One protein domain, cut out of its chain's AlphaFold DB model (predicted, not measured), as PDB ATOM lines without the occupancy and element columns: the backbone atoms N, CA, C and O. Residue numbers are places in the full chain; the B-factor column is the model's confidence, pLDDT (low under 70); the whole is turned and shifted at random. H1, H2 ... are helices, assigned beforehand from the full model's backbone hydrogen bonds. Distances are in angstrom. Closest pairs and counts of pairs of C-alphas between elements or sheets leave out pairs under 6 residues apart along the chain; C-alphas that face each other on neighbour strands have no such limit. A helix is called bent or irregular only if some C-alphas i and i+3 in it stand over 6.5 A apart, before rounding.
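AT A GLANCE: This is residues 2 to 68 of the 101 residues of an uncharacterized protein of Petrotoga sp. 9PWA.NaAc.5.4 (UniProt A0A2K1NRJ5). An open, strung-out arch of helices: H1 stands on one side of the gap, H2 and the long link after it, residues 33 to 45, make the span, and on the far side H3 and H4 form a small helical hairpin, H4 folding back beside H3. The middle is empty, with no common core. The printed part has 67 residues with four named helices, H1 to H4 in chain order, and no named strand; it is all helix and extended, with a radius of gyration of the C-alphas of 19.6 A and spans of 48 by 25 by 24 A.

IN THESE COORDINATES: H1, residues 6 to 18, begins at C-alpha 6 (200.357, 235.250, 119.327) and measures 19.8 A; it is irregular, C-alphas 14 and 17 being 7.8 A apart. H2, residues 26 to 32, measures 10.0 A. H3, residues 46 to 55, measures 14.2 A. H4, residues 58 to 66, measures 10.9 A and ends at C-alpha 66 (162.697, 222.376, 120.146).

HOW THE PARTS SIT: H1 and H2 are apart, as are H2 and H3. H3 and H4, a helical hairpin, only just touch, with 3 pairs of C-alphas within 8 A, the closest those of Phe 53 and Val 61 at 6.2 A; they run opposite ways at a shallow tilt of 18 degrees. Every O i to N i+4 pair is within hydrogen-bond range in H2, H3 and H4; in H1, 7 of 9 are.

THE WHOLE: The C-alphas farthest apart, those of Lys 17 and Ser 55, are 49.6 A apart. The H2 to H3 link is long, 13 residues. The printed part has no cut, and no printed residue is under 70 in pLDDT.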
ATOM      1  N   LEU A   2     189.251 236.510 113.047       86.19
ATOM      2  CA  LEU A   2     190.093 237.545 113.661       86.19
ATOM      3  C   LEU A   2     191.160 236.871 114.509       86.19
ATOM      4  O   LEU A   2     190.838 236.028 115.347       86.19
ATOM      5  N   ILE A   3     192.417 237.219 114.265       89.50
ATOM      6  CA  ILE A   3     193.568 236.657 114.962       89.50
ATOM      7  C   ILE A   3     194.270 237.810 115.661       89.50
ATOM      8  O   ILE A   3     195.011 238.563 115.046       89.50
ATOM      9  N   ASN A   4     194.003 237.937 116.960       90.19
ATOM     10  CA  ASN A   4     194.428 239.088 117.760       90.19
ATOM     11  C   ASN A   4     195.394 238.681 118.889       90.19
ATOM     12  O   ASN A   4     195.510 239.380 119.890       90.19
ATOM     13  N   SER A   5     196.027 237.506 118.787       95.62
ATOM     14  CA  SER A   5     196.982 237.010 119.785       95.62
ATOM     15  C   SER A   5     198.057 236.142 119.142       95.62
ATOM     16  O   SER A   5     197.787 235.452 118.159       95.62
ATOM     17  N   GLU A   6     199.239 236.104 119.754       97.19
ATOM     18  CA  GLU A   6     200.357 235.250 119.327       97.19
ATOM     19  C   GLU A   6     199.969 233.769 119.297       97.19
ATOM     20  O   GLU A   6     200.260 233.058 118.337       97.19
ATOM     21  N   LYS A   7     199.208 233.313 120.302       96.88
ATOM     22  CA  LYS A   7     198.654 231.954 120.332       96.88
ATOM     23  C   LYS A   7     197.775 231.675 119.110       96.88
ATOM     24  O   LYS A   7     197.841 230.589 118.542       96.88
ATOM     25  N   GLY A   8     196.941 232.636 118.714       94.62
ATOM     26  CA  GLY A   8     196.089 232.515 117.532       94.62
ATOM     27  C   GLY A   8     196.893 232.435 116.234       94.62
ATOM     28  O   GLY A   8     196.574 231.606 115.385       94.62
ATOM     29  N   ILE A   9     197.954 233.242 116.113       95.38
ATOM     30  CA  ILE A   9     198.874 233.218 114.965       95.38
ATOM     31  C   ILE A   9     199.538 231.844 114.868       95.38
ATOM     32  O   ILE A   9     199.441 231.193 113.831       95.38
ATOM     33  N   PHE A  10     200.111 231.356 115.972       97.25
ATOM     34  CA  PHE A  10     200.736 230.036 116.031       97.25
ATOM     35  C   PHE A  10     199.771 228.917 115.609       97.25
ATOM     36  O   PHE A  10     200.124 228.048 114.809       97.25
ATOM     37  N   LEU A  11     198.533 228.945 116.115       95.94
ATOM     38  CA  LEU A  11     197.518 227.958 115.755       95.94
ATOM     39  C   LEU A  11     197.168 228.023 114.267       95.94
ATOM     40  O   LEU A  11     197.132 226.967 113.632       95.94
ATOM     41  N   LEU A  12     196.962 229.219 113.705       94.75
ATOM     42  CA  LEU A  12     196.706 229.372 112.272       94.75
ATOM     43  C   LEU A  12     197.882 228.832 111.455       94.75
ATOM     44  O   LEU A  12     197.681 228.022 110.554       94.75
ATOM     45  N   ASP A  13     199.111 229.224 111.786       95.25
ATOM     46  CA  ASP A  13     200.308 228.793 111.065       95.25
ATOM     47  C   ASP A  13     200.509 227.274 111.105       95.25
ATOM     48  O   ASP A  13     200.912 226.675 110.103       95.25
ATOM     49  N   SER A  14     200.158 226.627 112.220       96.88
ATOM     50  CA  SER A  14     200.257 225.170 112.373       96.88
ATOM     51  C   SER A  14     199.309 224.382 111.455       96.88
ATOM     52  O   SER A  14     199.559 223.210 111.147       96.88
ATOM     53  N   CYS A  15     198.211 224.999 111.002       95.25
ATOM     54  CA  CYS A  15     197.181 224.331 110.207       95.25
ATOM     55  C   CYS A  15     196.925 224.960 108.830       95.25
ATOM     56  O   CYS A  15     196.265 224.314 108.017       95.25
ATOM     57  N   LYS A  16     197.499 226.134 108.514       94.62
ATOM     58  CA  LYS A  16     197.210 226.892 107.281       94.62
ATOM     59  C   LYS A  16     197.408 226.110 105.987       94.62
ATOM     60  O   LYS A  16     196.662 226.311 105.045       94.62
ATOM     61  N   LYS A  17     198.350 225.158 105.946       96.06
ATOM     62  CA  LYS A  17     198.586 224.298 104.765       96.06
ATOM     63  C   LYS A  17     197.400 223.385 104.420       96.06
ATOM     64  O   LYS A  17     197.366 222.833 103.329       96.06
ATOM     65  N   ARG A  18     196.471 223.181 105.359       97.00
ATOM     66  CA  ARG A  18     195.256 222.365 105.198       97.00
ATOM     67  C   ARG A  18     193.986 223.217 105.108       97.00
ATOM     68  O   ARG A  18     192.892 222.666 105.166       97.00
ATOM     69  N   LEU A  19     194.128 224.539 105.042       94.25
ATOM     70  CA  LEU A  19     193.020 225.482 104.983       94.25
ATOM     71  C   LEU A  19     193.087 226.255 103.672       94.25
ATOM     72  O   LEU A  19     194.157 226.680 103.247       94.25
ATOM     73  N   GLU A  20     191.927 226.490 103.075       94.25
ATOM     74  CA  GLU A  20     191.781 227.533 102.070       94.25
ATOM     75  C   GLU A  20     191.568 228.859 102.806       94.25
ATOM     76  O   GLU A  20     190.624 229.013 103.586       94.25
ATOM     77  N   ILE A  21     192.510 229.786 102.637       90.81
ATOM     78  CA  ILE A  21     192.507 231.077 103.324       90.81
ATOM     79  C   ILE A  21     192.397 232.163 102.265       90.81
ATOM     80  O   ILE A  21     193.239 232.258 101.376       90.81
ATOM     81  N   HIS A  22     191.381 233.006 102.408       89.38
ATOM     82  CA  HIS A  22     191.232 234.220 101.620       89.38
ATOM     83  C   HIS A  22     191.490 235.422 102.515       89.38
ATOM     84  O   HIS A  22     190.916 235.537 103.604       89.38
ATOM     85  N   GLU A  23     192.343 236.322 102.043       87.38
ATOM     86  CA  GLU A  23     192.476 237.636 102.652       87.38
ATOM     87  C   GLU A  23     191.197 238.438 102.397       87.38
ATOM     88  O   GLU A  23     190.588 238.365 101.329       87.38
ATOM     89  N   GLY A  24     190.755 239.169 103.413       86.75
ATOM     90  CA  GLY A  24     189.525 239.939 103.360       86.75
ATOM     91  C   GLY A  24     189.637 241.176 104.230       86.75
ATOM     92  O   GLY A  24     190.297 241.164 105.268       86.75
ATOM     93  N   ASP A  25     188.976 242.237 103.789       91.69
ATOM     94  CA  ASP A  25     188.938 243.509 104.494       91.69
ATOM     95  C   ASP A  25     188.118 243.423 105.798       91.69
ATOM     96  O   ASP A  25     187.105 242.713 105.888       91.69
ATOM     97  N   LEU A  26     188.560 244.160 106.821       89.94
ATOM     98  CA  LEU A  26     187.926 244.154 108.137       89.94
ATOM     99  C   LEU A  26     186.518 244.759 108.085       89.94
ATOM    100  O   LEU A  26     185.604 244.199 108.694       89.94
ATOM    101  N   GLU A  27     186.306 245.837 107.327       91.75
ATOM    102  CA  GLU A  27     184.981 246.455 107.192       91.75
ATOM    103  C   GLU A  27     184.008 245.513 106.482       91.75
ATOM    104  O   GLU A  27     182.858 245.348 106.906       91.75
ATOM    105  N   HIS A  28     184.480 244.804 105.453       91.12
ATOM    106  CA  HIS A  28     183.702 243.742 104.821       91.12
ATOM    107  C   HIS A  28     183.312 242.638 105.819       91.12
ATOM    108  O   HIS A  28     182.164 242.177 105.823       91.12
ATOM    109  N   ALA A  29     184.234 242.222 106.693       90.25
ATOM    110  CA  ALA A  29     183.954 241.223 107.720       90.25
ATOM    111  C   ALA A  29     182.931 241.729 108.752       90.25
ATOM    112  O   ALA A  29     181.989 241.003 109.075       90.25
ATOM    113  N   ILE A  30     183.061 242.973 109.226       91.88
ATOM    114  CA  ILE A  30     182.133 243.597 110.184       91.88
ATOM    115  C   ILE A  30     180.732 243.732 109.581       91.88
ATOM    116  O   ILE A  30     179.742 243.403 110.240       91.88
ATOM    117  N   LYS A  31     180.633 244.159 108.316       90.81
ATOM    118  CA  LYS A  31     179.356 244.323 107.606       90.81
ATOM    119  C   LYS A  31     178.554 243.023 107.544       90.81
ATOM    120  O   LYS A  31     177.337 243.045 107.726       90.81
ATOM    121  N   ASN A  32     179.227 241.900 107.299       90.19
ATOM    122  CA  ASN A  32     178.584 240.591 107.155       90.19
ATOM    123  C   ASN A  32     178.523 239.796 108.471       90.19
ATOM    124  O   ASN A  32     177.729 238.867 108.595       90.19
ATOM    125  N   ASN A  33     179.323 240.174 109.470       89.56
ATOM    126  CA  ASN A  33     179.307 239.604 110.807       89.56
ATOM    127  C   ASN A  33     179.371 240.717 111.871       89.56
ATOM    128  O   ASN A  33     180.419 240.949 112.481       89.56
ATOM    129  N   PRO A  34     178.237 241.378 112.169       85.69
ATOM    130  CA  PRO A  34     178.198 242.459 113.153       85.69
ATOM    131  C   PRO A  34     178.566 241.994 114.569       85.69
ATOM    132  O   PRO A  34     178.879 242.837 115.410       85.69
ATOM    133  N   CYS A  35     178.575 240.677 114.832       89.88
ATOM    134  CA  CYS A  35     179.008 240.120 116.114       89.88
ATOM    135  C   CYS A  35     180.490 240.379 116.424       89.88
ATOM    136  O   CYS A  35     180.903 240.202 117.565       89.88
ATOM    137  N   ILE A  36     181.276 240.813 115.432       90.56
ATOM    138  CA  ILE A  36     182.673 241.227 115.607       90.56
ATOM    139  C   ILE A  36     182.796 242.433 116.545       90.56
ATOM    140  O   ILE A  36     183.673 242.449 117.402       90.56
ATOM    141  N   VAL A  37     181.927 243.435 116.385       91.44
ATOM    142  CA  VAL A  37     182.031 244.716 117.111       91.44
ATOM    143  C   VAL A  37     180.957 244.898 118.175       91.44
ATOM    144  O   VAL A  37     181.094 245.749 119.049       91.44
ATOM    145  N   LYS A  38     179.864 244.132 118.111       90.94
ATOM    146  CA  LYS A  38     178.770 244.243 119.078       90.94
ATOM    147  C   LYS A  38     178.089 242.902 119.312       90.94
ATOM    148  O   LYS A  38     177.931 242.135 118.372       90.94
ATOM    149  N   PRO A  39     177.597 242.620 120.524       89.94
ATOM    150  CA  PRO A  39     176.801 241.423 120.754       89.94
ATOM    151  C   PRO A  39     175.516 241.434 119.913       89.94
ATOM    152  O   PRO A  39     174.962 242.485 119.579       89.94
ATOM    153  N   VAL A  40     175.005 240.239 119.604       88.00
ATOM    154  CA  VAL A  40     173.688 240.093 118.977       88.00
ATOM    155  C   VAL A  40     172.605 240.681 119.882       88.00
ATOM    156  O   VAL A  40     172.611 240.494 121.103       88.00
ATOM    157  N   ASN A  41     171.630 241.355 119.273       89.75
ATOM    158  CA  ASN A  41     170.462 241.838 119.993       89.75
ATOM    159  C   ASN A  41     169.747 240.677 120.691       89.75
ATOM    160  O   ASN A  41     169.562 239.596 120.124       89.75
ATOM    161  N   LYS A  42     169.299 240.917 121.922       92.44
ATOM    162  CA  LYS A  42     168.521 239.946 122.688       92.44
ATOM    163  C   LYS A  42     167.248 239.557 121.913       92.44
ATOM    164  O   LYS A  42     166.440 240.436 121.603       92.44
ATOM    165  N   PRO A  43     167.021 238.262 121.619       92.56
ATOM    166  CA  PRO A  43     165.777 237.821 121.004       92.56
ATOM    167  C   PRO A  43     164.578 238.148 121.899       92.56
ATOM    168  O   PRO A  43     164.632 237.928 123.109       92.56
ATOM    169  N   LYS A  44     163.463 238.590 121.303       93.19
ATOM    170  CA  LYS A  44     162.237 238.978 122.035       93.19
ATOM    171  C   LYS A  44     161.703 237.884 122.972       93.19
ATOM    172  O   LYS A  44     161.054 238.193 123.961       93.19
ATOM    173  N   GLY A  45     161.946 236.613 122.649       93.94
ATOM    174  CA  GLY A  45     161.499 235.466 123.441       93.94
ATOM    175  C   GLY A  45     162.506 234.948 124.472       93.94
ATOM    176  O   GLY A  45     162.194 233.951 125.115       93.94
ATOM    177  N   ARG A  46     163.693 235.567 124.614       94.75
ATOM    178  CA  ARG A  46     164.782 235.035 125.455       94.75
ATOM    179  C   ARG A  46     164.359 234.883 126.916       94.75
ATOM    180  O   ARG A  46     164.544 233.806 127.464       94.75
ATOM    181  N   ASP A  47     163.789 235.924 127.518       97.06
ATOM    182  CA  ASP A  47     163.429 235.892 128.946       97.06
ATOM    183  C   ASP A  47     162.398 234.814 129.222       97.06
ATOM    184  O   ASP A  47     162.632 233.920 130.016       97.06
ATOM    185  N   LYS A  48     161.333 234.795 128.419       96.94
ATOM    186  CA  LYS A  48     160.287 233.782 128.527       96.94
ATOM    187  C   LYS A  48     160.808 232.350 128.366       96.94
ATOM    188  O   LYS A  48     160.278 231.442 128.999       96.94
ATOM    189  N   PHE A  49     161.795 232.134 127.495       96.69
ATOM    190  CA  PHE A  49     162.444 230.832 127.370       96.69
ATOM    191  C   PHE A  49     163.154 230.448 128.668       96.69
ATOM    192  O   PHE A  49     162.931 229.347 129.155       96.69
ATOM    193  N   PHE A  50     163.969 231.343 129.231       97.31
ATOM    194  CA  PHE A  50     164.716 231.057 130.457       97.31
ATOM    195  C   PHE A  50     163.816 230.954 131.691       97.31
ATOM    196  O   PHE A  50     164.044 230.082 132.523       97.31
ATOM    197  N   ASP A  51     162.754 231.754 131.769       97.94
ATOM    198  CA  ASP A  51     161.727 231.623 132.803       97.94
ATOM    199  C   ASP A  51     161.095 230.228 132.748       97.94
ATOM    200  O   ASP A  51     161.035 229.530 133.756       97.94
ATOM    201  N   ASP A  52     160.670 229.780 131.560       97.69
ATOM    202  CA  ASP A  52     160.119 228.437 131.376       97.69
ATOM    203  C   ASP A  52     161.163 227.343 131.652       97.69
ATOM    204  O   ASP A  52     160.815 226.323 132.232       97.69
ATOM    205  N   PHE A  53     162.421 227.543 131.253       97.31
ATOM    206  CA  PHE A  53     163.507 226.583 131.463       97.31
ATOM    207  C   PHE A  53     163.801 226.353 132.948       97.31
ATOM    208  O   PHE A  53     164.016 225.218 133.358       97.31
ATOM    209  N   ASN A  54     163.767 227.418 133.748       97.75
ATOM    210  CA  ASN A  54     164.050 227.351 135.179       97.75
ATOM    211  C   ASN A  54     162.832 226.932 136.018       97.75
ATOM    212  O   ASN A  54     163.004 226.479 137.146       97.75
ATOM    213  N   SER A  55     161.608 227.114 135.508       97.69
ATOM    214  CA  SER A  55     160.370 226.891 136.277       97.69
ATOM    215  C   SER A  55     159.553 225.670 135.857       97.69
ATOM    216  O   SER A  55     158.611 225.308 136.563       97.69
ATOM    217  N   LYS A  56     159.853 225.042 134.713       97.50
ATOM    218  CA  LYS A  56     159.064 223.928 134.167       97.50
ATOM    219  C   LYS A  56     159.914 222.703 133.909       97.50
ATOM    220  O   LYS A  56     161.131 222.769 133.781       97.50
ATOM    221  N   GLU A  57     159.234 221.572 133.768       97.94
ATOM    222  CA  GLU A  57     159.879 220.322 133.399       97.94
ATOM    223  C   GLU A  57     160.551 220.401 132.026       97.94
ATOM    224  O   GLU A  57     160.045 221.007 131.076       97.94
ATOM    225  N   PHE A  58     161.664 219.687 131.896       95.25
ATOM    226  CA  PHE A  58     162.419 219.589 130.652       95.25
ATOM    227  C   PHE A  58     161.556 219.125 129.464       95.25
ATOM    228  O   PHE A  58     161.655 219.674 128.366       95.25
ATOM    229  N   SER A  59     160.645 218.174 129.699       96.06
ATOM    230  CA  SER A  59     159.690 217.659 128.705       96.06
ATOM    231  C   SER A  59     158.864 218.781 128.054       96.06
ATOM    232  O   SER A  59     158.702 218.823 126.830       96.06
ATOM    233  N   TYR A  60     158.403 219.741 128.859       95.44
ATOM    234  CA  TYR A  60     157.678 220.920 128.397       95.44
ATOM    235  C   TYR A  60     158.561 221.818 127.528       95.44
ATOM    236  O   TYR A  60     158.130 222.262 126.458       95.44
ATOM    237  N   VAL A  61     159.787 222.092 127.982       96.12
ATOM    238  CA  VAL A  61     160.723 222.982 127.284       96.12
ATOM    239  C   VAL A  61     161.040 222.433 125.896       96.12
ATOM    240  O   VAL A  61     160.919 223.165 124.911       96.12
ATOM    241  N   ILE A  62     161.371 221.142 125.801       95.19
ATOM    242  CA  ILE A  62     161.668 220.475 124.530       95.19
ATOM    243  C   ILE A  62     160.480 220.581 123.576       95.19
ATOM    244  O   ILE A  62     160.622 221.118 122.476       95.19
ATOM    245  N   LYS A  63     159.289 220.166 124.019       91.88
ATOM    246  CA  LYS A  63     158.082 220.187 123.181       91.88
ATOM    247  C   LYS A  63     157.740 221.588 122.670       91.88
ATOM    248  O   LYS A  63     157.203 221.743 121.579       91.88
ATOM    249  N   LYS A  64     158.001 222.624 123.466       91.62
ATOM    250  CA  LYS A  64     157.624 224.000 123.130       91.62
ATOM    251  C   LYS A  64     158.650 224.727 122.265       91.62
ATOM    252  O   LYS A  64     158.254 225.508 121.401       91.62
ATOM    253  N   TYR A  65     159.938 224.536 122.538       92.75
ATOM    254  CA  TYR A  65     161.010 225.341 121.946       92.75
ATOM    255  C   TYR A  65     161.874 224.571 120.947       92.75
ATOM    256  O   TYR A  65     162.507 225.199 120.104       92.75
ATOM    257  N   MET A  66     161.882 223.237 121.012       90.38
ATOM    258  CA  MET A  66     162.697 222.376 120.146       90.38
ATOM    259  C   MET A  66     161.875 221.511 119.186       90.38
ATOM    260  O   MET A  66     162.450 220.790 118.377       90.38
ATOM    261  N   SER A  67     160.543 221.596 119.223       87.50
ATOM    262  CA  SER A  67     159.663 220.948 118.244       87.50
ATOM    263  C   SER A  67     159.137 221.987 117.248       87.50
ATOM    264  O   SER A  67     158.112 222.626 117.508       87.50
ATOM    265  N   PRO A  68     159.839 222.229 116.123       80.44
ATOM    266  CA  PRO A  68     159.356 223.158 115.116       80.44
ATOM    267  C   PRO A  68     158.025 222.649 114.540       80.44
ATOM    268  O   PRO A  68     157.928 221.474 114.188       80.44
TER     269      PRO A  68